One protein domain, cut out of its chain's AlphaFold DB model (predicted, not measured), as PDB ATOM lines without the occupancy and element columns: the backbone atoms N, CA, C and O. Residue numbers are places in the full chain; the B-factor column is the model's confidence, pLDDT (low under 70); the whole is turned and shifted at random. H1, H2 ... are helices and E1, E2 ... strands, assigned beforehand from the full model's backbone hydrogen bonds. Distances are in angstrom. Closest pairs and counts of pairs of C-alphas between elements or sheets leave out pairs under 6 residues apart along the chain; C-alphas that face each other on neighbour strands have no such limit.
ATOM      1  N   VAL A  12      47.784  40.917  12.418       82.38
ATOM      2  CA  VAL A  12      46.322  40.773  12.399       82.38
ATOM      3  C   VAL A  12      45.916  40.177  11.063       82.38
ATOM      4  O   VAL A  12      46.399  40.609  10.020       82.38
ATOM      5  N   ILE A  13      45.026  39.191  11.086       75.44
ATOM      6  CA  ILE A  13      44.453  38.616   9.873       75.44
ATOM      7  C   ILE A  13      43.033  39.145   9.716       75.44
ATOM      8  O   ILE A  13      42.187  38.928  10.584       75.44
ATOM      9  N   VAL A  14      42.784  39.833   8.607       76.19
ATOM     10  CA  VAL A  14      41.462  40.341   8.224       76.19
ATOM     11  C   VAL A  14      40.947  39.566   7.016       76.19
ATOM     12  O   VAL A  14      41.727  39.003   6.253       76.19
ATOM     13  N   ASN A  15      39.632  39.494   6.853       65.75
ATOM     14  CA  ASN A  15      39.001  38.806   5.732       65.75
ATOM     15  C   ASN A  15      37.864  39.691   5.215       65.75
ATOM     16  O   ASN A  15      36.835  39.806   5.882       65.75
ATOM     17  N   SER A  16      38.055  40.333   4.059       60.91
ATOM     18  CA  SER A  16      36.921  40.777   3.245       60.91
ATOM     19  C   SER A  16      36.449  39.589   2.436       60.91
ATOM     20  O   SER A  16      37.232  39.007   1.687       60.91
ATOM     21  N   PHE A  17      35.167  39.265   2.599       57.28
ATOM     22  CA  PHE A  17      34.431  38.231   1.884       57.28
ATOM     23  C   PHE A  17      35.032  37.887   0.510       57.28
ATOM     24  O   PHE A  17      35.009  38.699  -0.411       57.28
ATOM     25  N   SER A  18      35.470  36.631   0.383       52.16
ATOM     26  CA  SER A  18      35.923  35.932  -0.838       52.16
ATOM     27  C   SER A  18      37.405  36.033  -1.218       52.16
ATOM     28  O   SER A  18      37.884  35.114  -1.878       52.16
ATOM     29  N   ASP A  19      38.152  37.047  -0.767       56.41
ATOM     30  CA  ASP A  19      39.567  37.220  -1.167       56.41
ATOM     31  C   ASP A  19      40.562  36.462  -0.270       56.41
ATOM     32  O   ASP A  19      41.766  36.408  -0.534       56.41
ATOM     33  N   GLY A  20      40.053  35.823   0.783       64.75
ATOM     34  CA  GLY A  20      40.847  35.040   1.718       64.75
ATOM     35  C   GLY A  20      41.457  35.878   2.839       64.75
ATOM     36  O   GLY A  20      41.045  36.996   3.137       64.75
ATOM     37  N   LEU A  21      42.413  35.274   3.538       71.88
ATOM     38  CA  LEU A  21      43.051  35.873   4.702       71.88
ATOM     39  C   LEU A  21      44.076  36.921   4.260       71.88
ATOM     40  O   LEU A  21      45.056  36.589   3.596       71.88
ATOM     41  N   ILE A  22      43.883  38.165   4.689       79.50
ATOM     42  CA  ILE A  22      44.792  39.282   4.439       79.50
ATOM     43  C   ILE A  22      45.572  39.549   5.736       79.50
ATOM     44  O   ILE A  22      45.013  40.089   6.694       79.50
ATOM     45  N   PRO A  23      46.851  39.152   5.825       83.00
ATOM     46  CA  PRO A  23      47.688  39.499   6.965       83.00
ATOM     47  C   PRO A  23      48.095  40.976   6.900       83.00
ATOM     48  O   PRO A  23      48.500  41.482   5.853       83.00
ATOM     49  N   ALA A  24      48.050  41.657   8.039       85.94
ATOM     50  CA  ALA A  24      48.530  43.018   8.204       85.94
ATOM     51  C   ALA A  24      49.447  43.105   9.430       85.94
ATOM     52  O   ALA A  24      49.068  42.719  10.540       85.94
ATOM     53  N   LEU A  25      50.663  43.616   9.229       89.19
ATOM     54  CA  LEU A  25      51.625  43.817  10.310       89.19
ATOM     55  C   LEU A  25      51.124  44.913  11.255       89.19
ATOM     56  O   LEU A  25      50.773  46.006  10.803       89.19
ATOM     57  N   ILE A  26      51.132  44.644  12.557       91.88
ATOM     58  CA  ILE A  26      50.809  45.634  13.584       91.88
ATOM     59  C   ILE A  26      51.946  46.657  13.671       91.88
ATOM     60  O   ILE A  26      53.099  46.304  13.905       91.88
ATOM     61  N   GLN A  27      51.612  47.936  13.508       92.19
ATOM     62  CA  GLN A  27      52.555  49.050  13.635       92.19
ATOM     63  C   GLN A  27      52.464  49.730  14.999       92.19
ATOM     64  O   GLN A  27      53.477  50.134  15.567       92.19
ATOM     65  N   LYS A  28      51.243  49.894  15.515       93.62
ATOM     66  CA  LYS A  28      50.991  50.562  16.793       93.62
ATOM     67  C   LYS A  28      49.745  49.988  17.445       93.62
ATOM     68  O   LYS A  28      48.754  49.727  16.766       93.62
ATOM     69  N   ILE A  29      49.798  49.864  18.763       94.38
ATOM     70  CA  ILE A  29      48.668  49.516  19.615       94.38
ATOM     71  C   ILE A  29      48.445  50.680  20.586       94.38
ATOM     72  O   ILE A  29      49.396  51.173  21.193       94.38
ATOM     73  N   GLU A  30      47.205  51.138  20.709       95.56
ATOM     74  CA  GLU A  30      46.810  52.254  21.567       95.56
ATOM     75  C   GLU A  30      45.505  51.919  22.287       95.56
ATOM     76  O   GLU A  30      44.487  51.659  21.651       95.56
ATOM     77  N   TRP A  31      45.522  51.933  23.617       94.62
ATOM     78  CA  TRP A  31      44.295  51.857  24.404       94.62
ATOM     79  C   TRP A  31      43.615  53.224  24.393       94.62
ATOM     80  O   TRP A  31      44.222  54.215  24.794       94.62
ATOM     81  N   LEU A  32      42.369  53.275  23.922       93.69
ATOM     82  CA  LEU A  32      41.555  54.493  23.960       93.69
ATOM     83  C   LEU A  32      40.845  54.635  25.313       93.69
ATOM     84  O   LEU A  32      40.647  55.745  25.797       93.69
ATOM     85  N   ASP A  33      40.495  53.505  25.924       93.38
ATOM     86  CA  ASP A  33      39.910  53.401  27.259       93.38
ATOM     87  C   ASP A  33      40.109  51.973  27.814       93.38
ATOM     88  O   ASP A  33      40.857  51.182  27.244       93.38
ATOM     89  N   ALA A  34      39.455  51.627  28.928       88.25
ATOM     90  CA  ALA A  34      39.596  50.322  29.588       88.25
ATOM     91  C   ALA A  34      39.095  49.119  28.763       88.25
ATOM     92  O   ALA A  34      39.398  47.977  29.101       88.25
ATOM     93  N   LYS A  35      38.287  49.350  27.727       89.19
ATOM     94  CA  LYS A  35      37.646  48.315  26.907       89.19
ATOM     95  C   LYS A  35      37.869  48.513  25.413       89.19
ATOM     96  O   LYS A  35      37.454  47.659  24.637       89.19
ATOM     97  N   THR A  36      38.530  49.587  25.004       92.56
ATOM     98  CA  THR A  36      38.709  49.916  23.593       92.56
ATOM     99  C   THR A  36      40.185  49.959  23.233       92.56
ATOM    100  O   THR A  36      40.946  50.790  23.737       92.56
ATOM    101  N   LEU A  37      40.579  49.087  22.308       93.38
ATOM    102  CA  LEU A  37      41.932  48.994  21.774       93.38
ATOM    103  C   LEU A  37      41.938  49.390  20.300       93.38
ATOM    104  O   LEU A  37      41.243  48.795  19.484       93.38
ATOM    105  N   LYS A  38      42.771  50.354  19.933       95.38
ATOM    106  CA  LYS A  38      43.008  50.755  18.550       95.38
ATOM    107  C   LYS A  38      44.335  50.191  18.063       95.38
ATOM    108  O   LYS A  38      45.375  50.379  18.689       95.38
ATOM    109  N   ILE A  39      44.300  49.536  16.911       93.94
ATOM    110  CA  ILE A  39      45.464  48.972  16.239       93.94
ATOM    111  C   ILE A  39      45.660  49.697  14.913       93.94
ATOM    112  O   ILE A  39      44.737  49.812  14.110       93.94
ATOM    113  N   HIS A  40      46.879  50.172  14.685       94.25
ATOM    114  CA  HIS A  40      47.336  50.642  13.383       94.25
ATOM    115  C   HIS A  40      48.104  49.521  12.695       94.25
ATOM    116  O   HIS A  40      48.963  48.888  13.321       94.25
ATOM    117  N   THR A  41      47.817  49.289  11.419       92.56
ATOM    118  CA  THR A  41      48.433  48.211  10.645       92.56
ATOM    119  C   THR A  41      49.083  48.735   9.368       92.56
ATOM    120  O   THR A  41      48.663  49.743   8.799       92.56
ATOM    121  N   ALA A  42      50.084  48.006   8.879       90.31
ATOM    122  CA  ALA A  42      50.682  48.207   7.563       90.31
ATOM    123  C   ALA A  42      49.873  47.494   6.458       90.31
ATOM    124  O   ALA A  42      50.449  46.815   5.607       90.31
ATOM    125  N   ALA A  43      48.540  47.554   6.511       87.00
ATOM    126  CA  ALA A  43      47.694  46.895   5.523       87.00
ATOM    127  C   ALA A  43      47.800  47.549   4.137       87.00
ATOM    128  O   ALA A  43      47.928  48.765   4.012       87.00
ATOM    129  N   VAL A  44      47.671  46.725   3.092       84.25
ATOM    130  CA  VAL A  44      47.643  47.179   1.690       84.25
ATOM    131  C   VAL A  44      46.397  48.025   1.400       84.25
ATOM    132  O   VAL A  44      46.471  48.995   0.649       84.25
ATOM    133  N   TYR A  45      45.266  47.686   2.024       85.88
ATOM    134  CA  TYR A  45      44.002  48.405   1.869       85.88
ATOM    135  C   TYR A  45      43.746  49.338   3.053       85.88
ATOM    136  O   TYR A  45      43.935  48.972   4.220       85.88
ATOM    137  N   LYS A  46      43.282  50.554   2.752       89.06
ATOM    138  CA  LYS A  46      43.046  51.612   3.744       89.06
ATOM    139  C   LYS A  46      42.008  51.191   4.785       89.06
ATOM    140  O   LYS A  46      42.142  51.554   5.954       89.06
ATOM    141  N   GLU A  47      41.029  50.401   4.373       88.25
ATOM    142  CA  GLU A  47      39.948  49.811   5.161       88.25
ATOM    143  C   GLU A  47      40.465  49.063   6.397       88.25
ATOM    144  O   GLU A  47      39.794  49.043   7.428       88.25
ATOM    145  N   TYR A  48      41.682  48.520   6.319       88.12
ATOM    146  CA  TYR A  48      42.317  47.735   7.379       88.12
ATOM    147  C   TYR A  48      43.475  48.452   8.075       88.12
ATOM    148  O   TYR A  48      44.045  47.914   9.023       88.12
ATOM    149  N   SER A  49      43.830  49.664   7.634       91.12
ATOM    150  CA  SER A  49      44.950  50.439   8.196       91.12
ATOM    151  C   SER A  49      44.740  50.821   9.664       91.12
ATOM    152  O   SER A  49      45.701  51.023  10.408       91.12
ATOM    153  N   VAL A  50      43.479  50.900  10.094       93.75
ATOM    154  CA  VAL A  50      43.074  51.095  11.483       93.75
ATOM    155  C   VAL A  50      41.990  50.082  11.803       93.75
ATOM    156  O   VAL A  50      41.027  49.955  11.055       93.75
ATOM    157  N   ILE A  51      42.141  49.396  12.929       92.19
ATOM    158  CA  ILE A  51      41.181  48.421  13.441       92.19
ATOM    159  C   ILE A  51      40.926  48.762  14.905       92.19
ATOM    160  O   ILE A  51      41.874  48.986  15.660       92.19
ATOM    161  N   ILE A  52      39.663  48.832  15.311       93.12
ATOM    162  CA  ILE A  52      39.282  49.145  16.690       93.12
ATOM    163  C   ILE A  52      38.592  47.922  17.286       93.12
ATOM    164  O   ILE A  52      37.603  47.435  16.752       93.12
ATOM    165  N   PHE A  53      39.119  47.416  18.390       90.25
ATOM    166  CA  PHE A  53      38.545  46.320  19.152       90.25
ATOM    167  C   PHE A  53      37.814  46.883  20.364       90.25
ATOM    168  O   PHE A  53      38.419  47.527  21.220       90.25
ATOM    169  N   HIS A  54      36.523  46.590  20.447       90.94
ATOM    170  CA  HIS A  54      35.656  46.895  21.577       90.94
ATOM    171  C   HIS A  54      35.450  45.619  22.392       90.94
ATOM    172  O   HIS A  54      34.767  44.692  21.949       90.94
ATOM    173  N   LEU A  55      36.045  45.547  23.577       85.69
ATOM    174  CA  LEU A  55      35.930  44.434  24.515       85.69
ATOM    175  C   LEU A  55      34.593  44.545  25.260       85.69
ATOM    176  O   LEU A  55      34.456  45.275  26.242       85.69
ATOM    177  N   LEU A  56      33.568  43.841  24.774       78.00
ATOM    178  CA  LEU A  56      32.205  43.988  25.292       78.00
ATOM    179  C   LEU A  56      32.031  43.315  26.657       78.00
ATOM    180  O   LEU A  56      31.425  43.882  27.571       78.00
ATOM    181  N   ASN A  57      32.521  42.081  26.787       69.62
ATOM    182  CA  ASN A  57      32.354  41.286  27.996       69.62
ATOM    183  C   ASN A  57      33.448  40.218  28.097       69.62
ATOM    184  O   ASN A  57      33.375  39.197  27.415       69.62
ATOM    185  N   GLU A  58      34.415  40.440  28.987       66.19
ATOM    186  CA  GLU A  58      35.512  39.501  29.259       66.19
ATOM    187  C   GLU A  58      35.001  38.127  29.708       66.19
ATOM    188  O   GLU A  58      35.498  37.107  29.254       66.19
ATOM    189  N   ALA A  59      33.928  38.056  30.508       67.25
ATOM    190  CA  ALA A  59      33.363  36.776  30.949       67.25
ATOM    191  C   ALA A  59      32.725  35.965  29.805       67.25
ATOM    192  O   ALA A  59      32.490  34.758  29.937       67.25
ATOM    193  N   ARG A  60      32.402  36.631  28.690       60.53
ATOM    194  CA  ARG A  60      31.827  36.010  27.495       60.53
ATOM    195  C   ARG A  60      32.820  35.932  26.339       60.53
ATOM    196  O   ARG A  60      32.423  35.389  25.323       60.53
ATOM    197  N   ASP A  61      34.055  36.420  26.469       73.44
ATOM    198  CA  ASP A  61      35.047  36.481  25.381       73.44
ATOM    199  C   ASP A  61      34.486  37.084  24.076       73.44
ATOM    200  O   ASP A  61      34.780  36.606  22.979       73.44
ATOM    201  N   LEU A  62      33.627  38.102  24.202       79.56
ATOM    202  CA  LEU A  62      33.005  38.788  23.067       79.56
ATOM    203  C   LEU A  62      33.680  40.130  22.823       79.56
ATOM    204  O   LEU A  62      33.768  40.966  23.731       79.56
ATOM    205  N   SER A  63      34.062  40.364  21.574       83.31
ATOM    206  CA  SER A  63      34.517  41.663  21.103       83.31
ATOM    207  C   SER A  63      33.809  42.065  19.818       83.31
ATOM    208  O   SER A  63      33.402  41.230  19.012       83.31
ATOM    209  N   VAL A  64      33.643  43.368  19.629       87.94
ATOM    210  CA  VAL A  64      33.261  43.938  18.337       87.94
ATOM    211  C   VAL A  64      34.509  44.529  17.714       87.94
ATOM    212  O   VAL A  64      35.205  45.325  18.337       87.94
ATOM    213  N   ILE A  65      34.794  44.115  16.491       89.25
ATOM    214  CA  ILE A  65      35.850  44.671  15.661       89.25
ATOM    215  C   ILE A  65      35.204  45.719  14.767       89.25
ATOM    216  O   ILE A  65      34.226  45.444  14.076       89.25
ATOM    217  N   GLU A  66      35.742  46.922  14.793       91.06
ATOM    218  CA  GLU A  66      35.323  48.037  13.970       91.06
ATOM    219  C   GLU A  66      36.423  48.400  12.969       91.06
ATOM    220  O   GLU A  66      37.586  48.600  13.330       91.06
ATOM    221  N   PHE A  67      36.016  48.556  11.714       90.56
ATOM    222  CA  PHE A  67      36.832  49.023  10.603       90.56
ATOM    223  C   PHE A  67      36.367  50.436  10.219       90.56
ATOM    224  O   PHE A  67      35.462  50.591   9.398       90.56
ATOM    225  N   PRO A  68      36.931  51.505  10.812       89.25
ATOM    226  CA  PRO A  68      36.401  52.868  10.698       89.25
ATOM    227  C   PRO A  68      36.413  53.431   9.271       89.25
ATOM    228  O   PRO A  68      35.737  54.425   9.005       89.25
ATOM    229  N   TYR A  69      37.182  52.824   8.365       89.88
ATOM    230  CA  TYR A  69      37.286  53.229   6.964       89.88
ATOM    231  C   TYR A  69      36.500  52.334   5.997       89.88
ATOM    232  O   TYR A  69      36.509  52.615   4.802       89.88
ATOM    233  N   MET A  70      35.818  51.294   6.486       84.69
ATOM    234  CA  MET A  70      34.891  50.504   5.676       84.69
ATOM    235  C   MET A  70      33.541  51.205   5.487       84.69
ATOM    236  O   MET A  70      33.145  52.068   6.277       84.69
ATOM    237  N   ASP A  71      32.800  50.779   4.460       78.75
ATOM    238  CA  ASP A  71      31.399  51.162   4.275       78.75
ATOM    239  C   ASP A  71      30.568  50.845   5.533       78.75
ATOM    240  O   ASP A  71      30.787  49.842   6.218       78.75
ATOM    241  N   LYS A  72      29.580  51.698   5.832       72.94
ATOM    242  CA  LYS A  72      28.721  51.573   7.021       72.94
ATOM    243  C   LYS A  72      28.071  50.194   7.151       72.94
ATOM    244  O   LYS A  72      27.851  49.762   8.279       72.94
ATOM    245  N   LYS A  73      27.779  49.515   6.039       69.75
ATOM    246  CA  LYS A  73      27.138  48.192   6.034       69.75
ATOM    247  C   LYS A  73      28.046  47.065   6.537       69.75
ATOM    248  O   LYS A  73      27.533  46.066   7.021       69.75
ATOM    249  N   ILE A  74      29.368  47.227   6.449       71.50
ATOM    250  CA  ILE A  74      30.368  46.201   6.804       71.50
ATOM    251  C   ILE A  74      31.377  46.691   7.856       71.50
ATOM    252  O   ILE A  74      32.356  46.018   8.159       71.50
ATOM    253  N   ARG A  75      31.119  47.860   8.457       83.38
ATOM    254  CA  ARG A  75      32.001  48.514   9.435       83.38
ATOM    255  C   ARG A  75      32.251  47.690  10.697       83.38
ATOM    256  O   ARG A  75      33.291  47.877  11.321       83.38
ATOM    257  N   PHE A  76      31.322  46.826  11.096       85.25
ATOM    258  CA  PHE A  76      31.396  46.098  12.360       85.25
ATOM    259  C   PHE A  76      31.370  44.590  12.138       85.25
ATOM    260  O   PHE A  76      30.557  44.078  11.373       85.25
ATOM    261  N   SER A  77      32.237  43.876  12.848       82.31
ATOM    262  CA  SER A  77      32.280  42.417  12.896       82.31
ATOM    263  C   SER A  77      32.240  41.947  14.344       82.31
ATOM    264  O   SER A  77      32.979  42.450  15.188       82.31
ATOM    265  N   LEU A  78      31.388  40.970  14.644       82.00
ATOM    266  CA  LEU A  78      31.391  40.315  15.948       82.00
ATOM    267  C   LEU A  78      32.484  39.242  15.968       82.00
ATOM    268  O   LEU A  78      32.532  38.382  15.092       82.00
ATOM    269  N   SER A  79      33.335  39.276  16.986       79.56
ATOM    270  CA  SER A  79      34.369  38.280  17.230       79.56
ATOM    271  C   SER A  79      34.119  37.587  18.564       79.56
ATOM    272  O   SER A  79      33.785  38.218  19.569       79.56
ATOM    273  N   ALA A  80      34.286  36.269  18.569       79.31
ATOM    274  CA  ALA A  80      34.166  35.445  19.758       79.31
ATOM    275  C   ALA A  80      35.183  34.308  19.725       79.31
ATOM    276  O   ALA A  80      35.561  33.831  18.649       79.31
ATOM    277  N   SER A  81      35.595  33.821  20.896       77.06
ATOM    278  CA  SER A  81      36.445  32.632  20.952       77.06
ATOM    279  C   SER A  81      35.717  31.407  20.378       77.06
ATOM    280  O   SER A  81      34.507  31.217  20.546       77.06
ATOM    281  N   LYS A  82      36.464  30.542  19.682       76.06
ATOM    282  CA  LYS A  82      35.922  29.358  18.993       76.06
ATOM    283  C   LYS A  82      35.096  28.456  19.916       76.06
ATOM    284  O   LYS A  82      34.058  27.934  19.510       76.06
ATOM    285  N   ASP A  83      35.528  28.307  21.163       77.88
ATOM    286  CA  ASP A  83      34.857  27.461  22.156       77.88
ATOM    287  C   ASP A  83      33.535  28.058  22.657       77.88
ATOM    288  O   ASP A  83      32.686  27.346  23.207       77.88
ATOM    289  N   ARG A  84      33.336  29.365  22.456       70.50
ATOM    290  CA  ARG A  84      32.098  30.079  22.771       70.50
ATOM    291  C   ARG A  84      31.152  30.153  21.583       70.50
ATOM    292  O   ARG A  84      29.951  30.149  21.818       70.50
ATOM    293  N   LEU A  85      31.647  30.118  20.341       68.00
ATOM    294  CA  LEU A  85      30.796  30.093  19.140       68.00
ATOM    295  C   LEU A  85      29.753  28.970  19.178       68.00
ATOM    296  O   LEU A  85      28.599  29.201  18.845       68.00
ATOM    297  N   LYS A  86      30.121  27.788  19.688       67.19
ATOM    298  CA  LYS A  86      29.182  26.663  19.878       67.19
ATOM    299  C   LYS A  86      28.110  26.909  20.948       67.19
ATOM    300  O   LYS A  86      27.171  26.129  21.052       67.19
ATOM    301  N   LYS A  87      28.292  27.926  21.792       68.06
ATOM    302  CA  LYS A  87      27.406  28.277  22.911       68.06
ATOM    303  C   LYS A  87      26.487  29.449  22.579       68.06
ATOM    304  O   LYS A  87      25.560  29.699  23.343       68.06
TER     305      LYS A  87
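This is residues 12 to 87 of the 115 residues of an uncharacterized protein of Sphingobacteriales bacterium (UniProt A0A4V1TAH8). One antiparallel sheet of six strands winds back and forth from E1 to E6, curled like part of a barrel but left open, with E1 and E6 apart; the short helix H1 follows E6, off the sheet. The printed part has 76 residues, running E1 E2 E3 E4 E5 E6 H1, which is also the sheet's order as far as E6; the class is mostly strand. The whole is compact, with a radius of gyration of the C-alphas of 12.7 A and spans of 34 by 30 by 23 A.

Find C-alpha 12 at (46.322, 40.773, 12.399), where E1, residues 12 to 14, begins. E2, residues 22 to 31, runs 23.6 A and bends by 71 degrees at residue 27. Next come E3, residues 36 to 41, 16.3 A, and E4, residues 50 to 57, 22.0 A. E5, residues 62 to 66, and E6, residues 76 to 80, follow. H1, residues 82 to 85, ends at C-alpha 85, (30.796, 30.093, 19.140).

The six strands form a meander, each the antiparallel neighbour of the one before, and the sheet is strongly twisted. Look at hairpin E1 and E2 for N 14 and O 22, 2.9 A; E2 pairs with E1 over residues 22 to 24 and with E3 over 26 to 31, where N 30 and O 38 are 2.8 A apart. Across E3 and E4 find N 39 and O 51, 2.8 A; across E4 and E5, N 54 and O 64, 2.8 A; across E5 and E6, N 65 and O 77, 2.8 A. H1 is not on the sheet, and is too short for an O i to N i+4 pair; its one O i to N i+3 pair is within hydrogen-bond range.

The C-alphas farthest apart are those of Val 44 and Lys 87, 34.9 A. The printed part has no cut and no long link. Look for pLDDT under 70 at residues 15 to 20, 57 to 60, 73 and 85 to 87.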